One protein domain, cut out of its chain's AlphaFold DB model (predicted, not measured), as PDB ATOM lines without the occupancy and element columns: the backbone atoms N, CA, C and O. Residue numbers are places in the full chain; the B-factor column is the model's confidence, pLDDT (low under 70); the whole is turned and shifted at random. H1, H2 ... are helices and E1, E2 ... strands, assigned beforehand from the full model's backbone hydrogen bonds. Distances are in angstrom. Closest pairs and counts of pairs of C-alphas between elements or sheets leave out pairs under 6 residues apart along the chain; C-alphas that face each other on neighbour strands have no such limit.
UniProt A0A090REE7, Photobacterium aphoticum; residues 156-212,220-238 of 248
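AT A GLANCE: This is residues 156 to 212 and 220 to 238 of the 248 residues of a protein of Photobacterium aphoticum (UniProt A0A090REE7). A long helix, H1, sticks out with residues 156 to 168 from a loose body of two separate strand hairpins. Along the longest axis the hairpin E1 and E2 comes next after H1, then the short helices H2 and H3, and the hairpin E3 and E4 makes the far end, apart from H1, E1, E2 and H2. The printed part has 76 residues with three named helices and four named strands, in the order H1, E1, E2, H2, H3, E3, E4; each hairpin is an antiparallel sheet of two strands, and the class is mixed, helices and strands. The whole is loose, with a radius of gyration of the C-alphas of 14.5 A, and elongated, spanning 48 by 28 by 22 A.

IN THESE COORDINATES: The printed part begins with H1, residues 156 to 174, which runs 26.1 A from C-alpha 156 at (220.146, 165.686, 222.835) to C-alpha 174 at (204.249, 178.024, 206.239). E1, residues 180 to 182, is 7.0 A long, and E2, residues 188 to 191, is 8.2 A long. H2, residues 193 to 199, measures 10.0 A from first to last C-alpha. H3 follows at residues 203 to 206, 5.1 A long. Beyond the cut, E3 takes residues 221 to 226, with a length of 16.0 A. E4, residues 232 to 237, is 15.7 A long and ends with C-alpha 237 at (190.639, 187.983, 213.709).

HOW THE PARTS SIT: H1 touches no helix. H1 and H2 are close but not clearly touching: their closest C-alphas, those of Asn 173 and Lys 193, are 5.5 A apart. They run the same way at a steep tilt of 53 degrees. The closest C-alphas of H1 and E2 are those of Leu 172 and Thr 191, 8.0 A apart. E1 and E2 form a hairpin of antiparallel neighbour strands, with 164 degrees between their directions. Across this pair N 181 and O 190 are 3.0 A apart and N 189 and O 181 are 2.9 A apart, both within hydrogen-bond range. The closest C-alphas of E1 and H2 are those of Tyr 180 and Phe 195, 7.3 A apart. H2 and H3 only just touch, and only at the corner by their link, with 3 pairs of C-alphas within 8 A; the closest are those of Trp 199 and Gly 206, 7.0 A apart. E3 and E4 form the second hairpin, antiparallel, with 149 degrees between their directions. Here N 223 and O 235 are 2.9 A apart and N 237 and O 221 are 2.8 A apart, both within hydrogen-bond range. H3 and E4 are apart, and H3 is also apart from H1, E1 and E2. Every O i to N i+4 pair is within hydrogen-bond range in H1 and H2; H3, with 4 residues, is too short for such a pair, and its 1 O i to N i+3 pair is within range.

THE WHOLE: The two C-alphas farthest apart, those of Arg 156 and Ser 232, are 48.1 A apart. Without residues 156 to 168, which stand free, the body has 63 residues, spans 34 by 27 by 21 A and has a radius of gyration of 11.9 A. Residues 213 to 219 are not printed, and C-alphas 212 and 220 are 14.1 A apart across this cut, which lies in the link from H3 to E3. The links that are printed whole are tight. The mean pLDDT of the printed part is 71.8. It is under 70 at residues 156 to 165, 167, 184 to 186, 206, 208 to 212, 220 and 228, and H1 has a mean of 64.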
ATOM      1  N   ARG A 156     221.250 166.250 223.631       46.53
ATOM      2  CA  ARG A 156     220.146 165.686 222.835       46.53
ATOM      3  C   ARG A 156     218.777 166.182 223.286       46.53
ATOM      4  O   ARG A 156     217.928 166.389 222.430       46.53
ATOM      5  N   GLU A 157     218.555 166.387 224.581       50.22
ATOM      6  CA  GLU A 157     217.305 166.963 225.094       50.22
ATOM      7  C   GLU A 157     217.191 168.453 224.751       50.22
ATOM      8  O   GLU A 157     216.146 168.876 224.257       50.22
ATOM      9  N   ALA A 158     218.280 169.220 224.882       49.97
ATOM     10  CA  ALA A 158     218.338 170.601 224.397       49.97
ATOM     11  C   ALA A 158     218.142 170.677 222.872       49.97
ATOM     12  O   ALA A 158     217.327 171.454 222.387       49.97
ATOM     13  N   GLY A 159     218.812 169.803 222.113       51.34
ATOM     14  CA  GLY A 159     218.670 169.730 220.660       51.34
ATOM     15  C   GLY A 159     217.273 169.304 220.207       51.34
ATOM     16  O   GLY A 159     216.800 169.797 219.190       51.34
ATOM     17  N   LYS A 160     216.588 168.437 220.962       56.91
ATOM     18  CA  LYS A 160     215.200 168.049 220.688       56.91
ATOM     19  C   LYS A 160     214.232 169.191 220.990       56.91
ATOM     20  O   LYS A 160     213.378 169.461 220.161       56.91
ATOM     21  N   MET A 161     214.413 169.904 222.103       55.44
ATOM     22  CA  MET A 161     213.623 171.101 222.413       55.44
ATOM     23  C   MET A 161     213.817 172.188 221.344       55.44
ATOM     24  O   MET A 161     212.847 172.745 220.840       55.44
ATOM     25  N   GLU A 162     215.062 172.442 220.931       57.72
ATOM     26  CA  GLU A 162     215.366 173.370 219.840       57.72
ATOM     27  C   GLU A 162     214.794 172.894 218.501       57.72
ATOM     28  O   GLU A 162     214.310 173.704 217.715       57.72
ATOM     29  N   GLN A 163     214.852 171.594 218.212       63.28
ATOM     30  CA  GLN A 163     214.302 171.023 216.987       63.28
ATOM     31  C   GLN A 163     212.776 171.124 216.960       63.28
ATOM     32  O   GLN A 163     212.225 171.517 215.934       63.28
ATOM     33  N   ASP A 164     212.109 170.837 218.075       66.19
ATOM     34  CA  ASP A 164     210.660 170.960 218.223       66.19
ATOM     35  C   ASP A 164     210.238 172.436 218.110       66.19
ATOM     36  O   ASP A 164     209.286 172.752 217.397       66.19
ATOM     37  N   GLN A 165     211.006 173.363 218.695       65.81
ATOM     38  CA  GLN A 165     210.794 174.805 218.542       65.81
ATOM     39  C   GLN A 165     211.002 175.270 217.092       65.81
ATOM     40  O   GLN A 165     210.202 176.046 216.567       65.81
ATOM     41  N   ARG A 166     212.043 174.783 216.405       70.62
ATOM     42  CA  ARG A 166     212.295 175.092 214.985       70.62
ATOM     43  C   ARG A 166     211.199 174.529 214.088       70.62
ATOM     44  O   ARG A 166     210.775 175.217 213.164       70.62
ATOM     45  N   LEU A 167     210.725 173.315 214.363       69.19
ATOM     46  CA  LEU A 167     209.626 172.687 213.634       69.19
ATOM     47  C   LEU A 167     208.325 173.469 213.835       69.19
ATOM     48  O   LEU A 167     207.646 173.775 212.859       69.19
ATOM     49  N   PHE A 168     208.014 173.855 215.073       72.56
ATOM     50  CA  PHE A 168     206.869 174.705 215.393       72.56
ATOM     51  C   PHE A 168     206.940 176.042 214.644       72.56
ATOM     52  O   PHE A 168     205.999 176.408 213.938       72.56
ATOM     53  N   GLN A 169     208.089 176.723 214.688       71.00
ATOM     54  CA  GLN A 169     208.289 177.980 213.967       71.00
ATOM     55  C   GLN A 169     208.211 177.795 212.443       71.00
ATOM     56  O   GLN A 169     207.736 178.677 211.727       71.00
ATOM     57  N   GLN A 170     208.665 176.656 211.916       72.50
ATOM     58  CA  GLN A 170     208.564 176.327 210.496       72.50
ATOM     59  C   GLN A 170     207.107 176.112 210.066       72.50
ATOM     60  O   GLN A 170     206.717 176.622 209.016       72.50
ATOM     61  N   VAL A 171     206.307 175.411 210.872       73.62
ATOM     62  CA  VAL A 171     204.869 175.223 210.630       73.62
ATOM     63  C   VAL A 171     204.131 176.558 210.702       73.62
ATOM     64  O   VAL A 171     203.363 176.872 209.802       73.62
ATOM     65  N   LEU A 172     204.406 177.400 211.703       73.88
ATOM     66  CA  LEU A 172     203.804 178.735 211.776       73.88
ATOM     67  C   LEU A 172     204.141 179.595 210.550       73.88
ATOM     68  O   LEU A 172     203.284 180.305 210.026       73.88
ATOM     69  N   ASN A 173     205.383 179.516 210.070       75.94
ATOM     70  CA  ASN A 173     205.853 180.282 208.918       75.94
ATOM     71  C   ASN A 173     205.364 179.765 207.562       75.94
ATOM     72  O   ASN A 173     205.484 180.501 206.581       75.94
ATOM     73  N   SER A 174     204.862 178.531 207.473       70.88
ATOM     74  CA  SER A 174     204.249 178.024 206.239       70.88
ATOM     75  C   SER A 174     202.804 178.499 206.070       70.88
ATOM     76  O   SER A 174     202.285 178.487 204.953       70.88
ATOM     77  N   LEU A 175     202.164 178.967 207.147       74.38
ATOM     78  CA  LEU A 175     200.837 179.569 207.095       74.38
ATOM     79  C   LEU A 175     200.904 180.944 206.419       74.38
ATOM     80  O   LEU A 175     201.739 181.787 206.747       74.38
ATOM     81  N   SER A 176     199.999 181.170 205.467       74.75
ATOM     82  CA  SER A 176     199.846 182.470 204.791       74.75
ATOM     83  C   SER A 176     198.987 183.458 205.588       74.75
ATOM     84  O   SER A 176     198.959 184.645 205.272       74.75
ATOM     85  N   GLU A 177     198.302 182.971 206.622       79.12
ATOM     86  CA  GLU A 177     197.514 183.767 207.560       79.12
ATOM     87  C   GLU A 177     198.420 184.486 208.569       79.12
ATOM     88  O   GLU A 177     199.526 184.033 208.870       79.12
ATOM     89  N   LEU A 178     197.952 185.615 209.100       80.44
ATOM     90  CA  LEU A 178     198.660 186.388 210.117       80.44
ATOM     91  C   LEU A 178     198.436 185.717 211.475       80.44
ATOM     92  O   LEU A 178     197.319 185.728 211.986       80.44
ATOM     93  N   VAL A 179     199.488 185.142 212.062       78.00
ATOM     94  CA  VAL A 179     199.384 184.381 213.315       78.00
ATOM     95  C   VAL A 179     200.301 184.973 214.380       78.00
ATOM     96  O   VAL A 179     201.492 185.182 214.135       78.00
ATOM     97  N   TYR A 180     199.745 185.185 215.571       79.38
ATOM     98  CA  TYR A 180     200.475 185.481 216.800       79.38
ATOM     99  C   TYR A 180     199.982 184.577 217.932       79.38
ATOM    100  O   TYR A 180     198.855 184.079 217.892       79.38
ATOM    101  N   TYR A 181     200.825 184.351 218.936       77.69
ATOM    102  CA  TYR A 181     200.464 183.592 220.130       77.69
ATOM    103  C   TYR A 181     200.997 184.279 221.387       77.69
ATOM    104  O   TYR A 181     202.040 184.935 221.370       77.69
ATOM    105  N   GLN A 182     200.241 184.147 222.473       75.56
ATOM    106  CA  GLN A 182     200.491 184.792 223.759       75.56
ATOM    107  C   GLN A 182     200.555 183.741 224.871       75.56
ATOM    108  O   GLN A 182     199.955 182.669 224.750       75.56
ATOM    109  N   ASP A 183     201.276 184.051 225.943       73.12
ATOM    110  CA  ASP A 183     201.247 183.266 227.175       73.12
ATOM    111  C   ASP A 183     199.946 183.533 227.957       73.12
ATOM    112  O   ASP A 183     199.195 184.468 227.671       73.12
ATOM    113  N   LYS A 184     199.674 182.728 228.987       69.88
ATOM    114  CA  LYS A 184     198.536 182.878 229.907       69.88
ATOM    115  C   LYS A 184     198.502 184.239 230.608       69.88
ATOM    116  O   LYS A 184     197.442 184.650 231.066       69.88
ATOM    117  N   SER A 185     199.645 184.918 230.699       68.06
ATOM    118  CA  SER A 185     199.783 186.286 231.208       68.06
ATOM    119  C   SER A 185     199.334 187.367 230.210       68.06
ATOM    120  O   SER A 185     199.253 188.532 230.588       68.06
ATOM    121  N   GLY A 186     199.048 187.007 228.953       66.81
ATOM    122  CA  GLY A 186     198.768 187.941 227.857       66.81
ATOM    123  C   GLY A 186     200.023 188.472 227.153       66.81
ATOM    124  O   GLY A 186     199.908 189.253 226.212       66.81
ATOM    125  N   GLU A 187     201.218 188.045 227.570       75.75
ATOM    126  CA  GLU A 187     202.478 188.454 226.949       75.75
ATOM    127  C   GLU A 187     202.672 187.782 225.583       75.75
ATOM    128  O   GLU A 187     202.470 186.576 225.435       75.75
ATOM    129  N   LEU A 188     203.070 188.557 224.569       75.50
ATOM    130  CA  LEU A 188     203.341 188.048 223.224       75.50
ATOM    131  C   LEU A 188     204.537 187.088 223.246       75.50
ATOM    132  O   LEU A 188     205.664 187.491 223.510       75.50
ATOM    133  N   MET A 189     204.294 185.828 222.894       73.19
ATOM    134  CA  MET A 189     205.321 184.783 222.842       73.19
ATOM    135  C   MET A 189     205.929 184.619 221.446       73.19
ATOM    136  O   MET A 189     207.052 184.131 221.318       73.19
ATOM    137  N   GLY A 190     205.214 185.019 220.390       76.88
ATOM    138  CA  GLY A 190     205.771 185.067 219.041       76.88
ATOM    139  C   GLY A 190     204.752 185.274 217.925       76.88
ATOM    140  O   GLY A 190     203.536 185.264 218.133       76.88
ATOM    141  N   THR A 191     205.287 185.463 216.721       81.00
ATOM    142  CA  THR A 191     204.565 185.743 215.471       81.00
ATOM    143  C   THR A 191     205.104 184.877 214.328       81.00
ATOM    144  O   THR A 191     206.181 184.275 214.424       81.00
ATOM    145  N   ASN A 192     204.348 184.784 213.228       82.88
ATOM    146  CA  ASN A 192     204.827 184.188 211.980       82.88
ATOM    147  C   ASN A 192     205.295 185.242 210.955       82.88
ATOM    148  O   ASN A 192     204.924 186.412 211.001       82.88
ATOM    149  N   LYS A 193     206.057 184.810 209.940       83.19
ATOM    150  CA  LYS A 193     206.574 185.690 208.869       83.19
ATOM    151  C   LYS A 193     205.489 186.431 208.083       83.19
ATOM    152  O   LYS A 193     205.782 187.443 207.447       83.19
ATOM    153  N   ALA A 194     204.269 185.899 208.006       78.06
ATOM    154  CA  ALA A 194     203.159 186.588 207.351       78.06
ATOM    155  C   ALA A 194     202.708 187.799 208.182       78.06
ATOM    156  O   ALA A 194     202.591 188.893 207.630       78.06
ATOM    157  N   PHE A 195     202.573 187.622 209.499       82.81
ATOM    158  CA  PHE A 195     202.298 188.688 210.457       82.81
ATOM    159  C   PHE A 195     203.378 189.778 210.400       82.81
ATOM    160  O   PHE A 195     203.060 190.947 210.180       82.81
ATOM    161  N   ASP A 196     204.659 189.404 210.470       83.44
ATOM    162  CA  ASP A 196     205.763 190.376 210.467       83.44
ATOM    163  C   ASP A 196     205.817 191.200 209.171       83.44
ATOM    164  O   ASP A 196     206.006 192.418 209.191       83.44
ATOM    165  N   ARG A 197     205.613 190.551 208.014       83.69
ATOM    166  CA  ARG A 197     205.611 191.225 206.703       83.69
ATOM    167  C   ARG A 197     204.418 192.150 206.510       83.69
ATOM    168  O   ARG A 197     204.546 193.129 205.772       83.69
ATOM    169  N   PHE A 198     203.279 191.819 207.114       80.75
ATOM    170  CA  PHE A 198     202.074 192.630 207.035       80.75
ATOM    171  C   PHE A 198     202.164 193.858 207.942       80.75
ATOM    172  O   PHE A 198     201.795 194.949 207.524       80.75
ATOM    173  N   TRP A 199     202.703 193.715 209.153       81.06
ATOM    174  CA  TRP A 199     202.754 194.824 210.105       81.06
ATOM    175  C   TRP A 199     204.025 195.673 209.995       81.06
ATOM    176  O   TRP A 199     203.980 196.852 210.333       81.06
ATOM    177  N   ARG A 200     205.143 195.134 209.477       79.62
ATOM    178  CA  ARG A 200     206.420 195.850 209.231       79.62
ATOM    179  C   ARG A 200     206.859 196.769 210.385       79.62
ATOM    180  O   ARG A 200     207.285 197.896 210.151       79.62
ATOM    181  N   GLY A 201     206.735 196.301 211.627       71.50
ATOM    182  CA  GLY A 201     207.079 197.071 212.831       71.50
ATOM    183  C   GLY A 201     205.898 197.754 213.530       71.50
ATOM    184  O   GLY A 201     206.068 198.231 214.642       71.50
ATOM    185  N   ARG A 202     204.691 197.727 212.951       79.19
ATOM    186  CA  ARG A 202     203.438 198.198 213.575       79.19
ATOM    187  C   ARG A 202     202.692 197.069 214.293       79.19
ATOM    188  O   ARG A 202     201.493 196.887 214.112       79.19
ATOM    189  N   PHE A 203     203.417 196.238 215.041       74.38
ATOM    190  CA  PHE A 203     202.848 195.032 215.658       74.38
ATOM    191  C   PHE A 203     201.776 195.361 216.708       74.38
ATOM    192  O   PHE A 203     200.833 194.595 216.861       74.38
ATOM    193  N   GLU A 204     201.879 196.516 217.369       71.88
ATOM    194  CA  GLU A 204     200.910 196.987 218.369       71.88
ATOM    195  C   GLU A 204     199.495 197.163 217.794       71.88
ATOM    196  O   GLU A 204     198.519 196.946 218.503       71.88
ATOM    197  N   GLU A 205     199.363 197.474 216.499       72.50
ATOM    198  CA  GLU A 205     198.063 197.567 215.817       72.50
ATOM    199  C   GLU A 205     197.450 196.189 215.513       72.50
ATOM    200  O   GLU A 205     196.238 196.063 215.335       72.50
ATOM    201  N   GLY A 206     198.293 195.158 215.422       66.19
ATOM    202  CA  GLY A 206     197.900 193.794 215.077       66.19
ATOM    203  C   GLY A 206     197.642 192.886 216.277       66.19
ATOM    204  O   GLY A 206     197.168 191.765 216.093       66.19
ATOM    205  N   ILE A 207     197.970 193.341 217.488       71.88
ATOM    206  CA  ILE A 207     197.814 192.578 218.726       71.88
ATOM    207  C   ILE A 207     196.601 193.106 219.486       71.88
ATOM    208  O   ILE A 207     196.490 194.289 219.790       71.88
ATOM    209  N   CYS A 208     195.689 192.209 219.848       67.75
ATOM    210  CA  CYS A 208     194.564 192.568 220.700       67.75
ATOM    211  C   CYS A 208     194.975 192.456 222.175       67.75
ATOM    212  O   CYS A 208     195.110 191.345 222.684       67.75
ATOM    213  N   ASN A 209     195.092 193.591 222.869       60.66
ATOM    214  CA  ASN A 209     195.437 193.675 224.300       60.66
ATOM    215  C   ASN A 209     194.275 193.339 225.259       60.66
ATOM    216  O   ASN A 209     194.364 193.581 226.461       60.66
ATOM    217  N   GLU A 210     193.163 192.809 224.751       60.94
ATOM    218  CA  GLU A 210     192.023 192.446 225.590       60.94
ATOM    219  C   GLU A 210     192.286 191.132 226.344       60.94
ATOM    220  O   GLU A 210     192.557 190.110 225.691       60.94
ATOM    221  N   PRO A 211     192.161 191.128 227.688       55.47
ATOM    222  CA  PRO A 211     192.381 189.940 228.502       55.47
ATOM    223  C   PRO A 211     191.441 188.813 228.061       55.47
ATOM    224  O   PRO A 211     190.257 189.037 227.801       55.47
ATOM    225  N   MET A 212     191.973 187.591 227.956       55.03
ATOM    226  CA  MET A 212     191.171 186.402 227.657       55.03
ATOM    227  C   MET A 212     190.133 186.211 228.766       55.03
ATOM    228  O   MET A 212     190.468 185.801 229.874       55.03
ATOM    229  N   PRO A 220     184.460 185.832 215.559       63.75
ATOM    230  CA  PRO A 220     185.447 186.517 214.730       63.75
ATOM    231  C   PRO A 220     185.246 188.034 214.814       63.75
ATOM    232  O   PRO A 220     184.129 188.515 214.600       63.75
ATOM    233  N   SER A 221     186.296 188.783 215.153       72.25
ATOM    234  CA  SER A 221     186.243 190.247 215.127       72.25
ATOM    235  C   SER A 221     186.673 190.753 213.754       72.25
ATOM    236  O   SER A 221     187.582 190.205 213.131       72.25
ATOM    237  N   HIS A 222     185.987 191.786 213.267       78.12
ATOM    238  CA  HIS A 222     186.242 192.392 211.966       78.12
ATOM    239  C   HIS A 222     186.736 193.818 212.169       78.12
ATOM    240  O   HIS A 222     185.992 194.664 212.666       78.12
ATOM    241  N   THR A 223     187.968 194.087 211.753       74.44
ATOM    242  CA  THR A 223     188.587 195.407 211.891       74.44
ATOM    243  C   THR A 223     189.104 195.862 210.536       74.44
ATOM    244  O   THR A 223     189.797 195.121 209.845       74.44
ATOM    245  N   TRP A 224     188.778 197.087 210.133       77.56
ATOM    246  CA  TRP A 224     189.398 197.691 208.957       77.56
ATOM    247  C   TRP A 224     190.817 198.131 209.303       77.56
ATOM    248  O   TRP A 224     191.025 198.849 210.278       77.56
ATOM    249  N   THR A 225     191.791 197.704 208.506       77.69
ATOM    250  CA  THR A 225     193.199 198.067 208.677       77.69
ATOM    251  C   THR A 225     193.803 198.536 207.359       77.69
ATOM    252  O   THR A 225     193.296 198.234 206.277       77.69
ATOM    253  N   THR A 226     194.894 199.285 207.442       76.75
ATOM    254  CA  THR A 226     195.640 199.761 206.280       76.75
ATOM    255  C   THR A 226     196.808 198.819 206.032       76.75
ATOM    256  O   THR A 226     197.703 198.683 206.872       76.75
ATOM    257  N   ALA A 227     196.796 198.155 204.879       72.12
ATOM    258  CA  ALA A 227     197.888 197.298 204.445       72.12
ATOM    259  C   ALA A 227     199.157 198.124 204.140       72.12
ATOM    260  O   ALA A 227     199.080 199.337 203.935       72.12
ATOM    261  N   PRO A 228     200.348 197.495 204.077       66.12
ATOM    262  CA  PRO A 228     201.613 198.197 203.813       66.12
ATOM    263  C   PRO A 228     201.690 198.975 202.495       66.12
ATOM    264  O   PRO A 228     202.610 199.766 202.313       66.12
ATOM    265  N   ASP A 229     200.781 198.702 201.562       72.88
ATOM    266  CA  ASP A 229     200.629 199.382 200.273       72.88
ATOM    267  C   ASP A 229     199.685 200.599 200.344       72.88
ATOM    268  O   ASP A 229     199.460 201.258 199.333       72.88
ATOM    269  N   GLY A 230     199.145 200.911 201.527       70.94
ATOM    270  CA  GLY A 230     198.209 202.011 201.754       70.94
ATOM    271  C   GLY A 230     196.745 201.656 201.480       70.94
ATOM    272  O   GLY A 230     195.875 202.500 201.687       70.94
ATOM    273  N   ALA A 231     196.442 200.428 201.047       75.75
ATOM    274  CA  ALA A 231     195.072 200.010 200.768       75.75
ATOM    275  C   ALA A 231     194.328 199.599 202.047       75.75
ATOM    276  O   ALA A 231     194.859 198.876 202.894       75.75
ATOM    277  N   SER A 232     193.061 199.996 202.163       76.19
ATOM    278  CA  SER A 232     192.180 199.513 203.229       76.19
ATOM    279  C   SER A 232     191.812 198.047 202.990       76.19
ATOM    280  O   SER A 232     191.325 197.683 201.919       76.19
ATOM    281  N   ARG A 233     192.033 197.193 203.992       79.44
ATOM    282  CA  ARG A 233     191.670 195.771 203.987       79.44
ATOM    283  C   ARG A 233     190.873 195.427 205.237       79.44
ATOM    284  O   ARG A 233     191.118 195.971 206.312       79.44
ATOM    285  N   LEU A 234     189.927 194.505 205.090       80.12
ATOM    286  CA  LEU A 234     189.204 193.935 206.220       80.12
ATOM    287  C   LEU A 234     190.058 192.833 206.856       80.12
ATOM    288  O   LEU A 234     190.440 191.880 206.177       80.12
ATOM    289  N   LEU A 235     190.360 192.973 208.143       79.25
ATOM    290  CA  LEU A 235     191.038 191.970 208.951       79.25
ATOM    291  C   LEU A 235     189.997 191.201 209.763       79.25
ATOM    292  O   LEU A 235     189.331 191.775 210.626       79.25
ATOM    293  N   GLU A 236     189.871 189.906 209.492       79.06
ATOM    294  CA  GLU A 236     189.106 188.981 210.326       79.06
ATOM    295  C   GLU A 236     190.060 188.331 211.339       79.06
ATOM    296  O   GLU A 236     190.991 187.621 210.959       79.06
ATOM    297  N   THR A 237     189.836 188.569 212.631       74.12
ATOM    298  CA  THR A 237     190.639 187.983 213.709       74.12
ATOM    299  C   THR A 237     189.868 186.846 214.364       74.12
ATOM    300  O   THR A 237     188.788 187.042 214.925       74.12
ATOM    301  N   LYS A 238     190.448 185.643 214.333       71.94
ATOM    302  CA  LYS A 238     189.931 184.457 215.029       71.94
ATOM    303  C   LYS A 238     190.830 184.139 216.213       71.94
ATOM    304  O   LYS A 238     192.043 184.028 216.052       71.94
TER     305      LYS A 238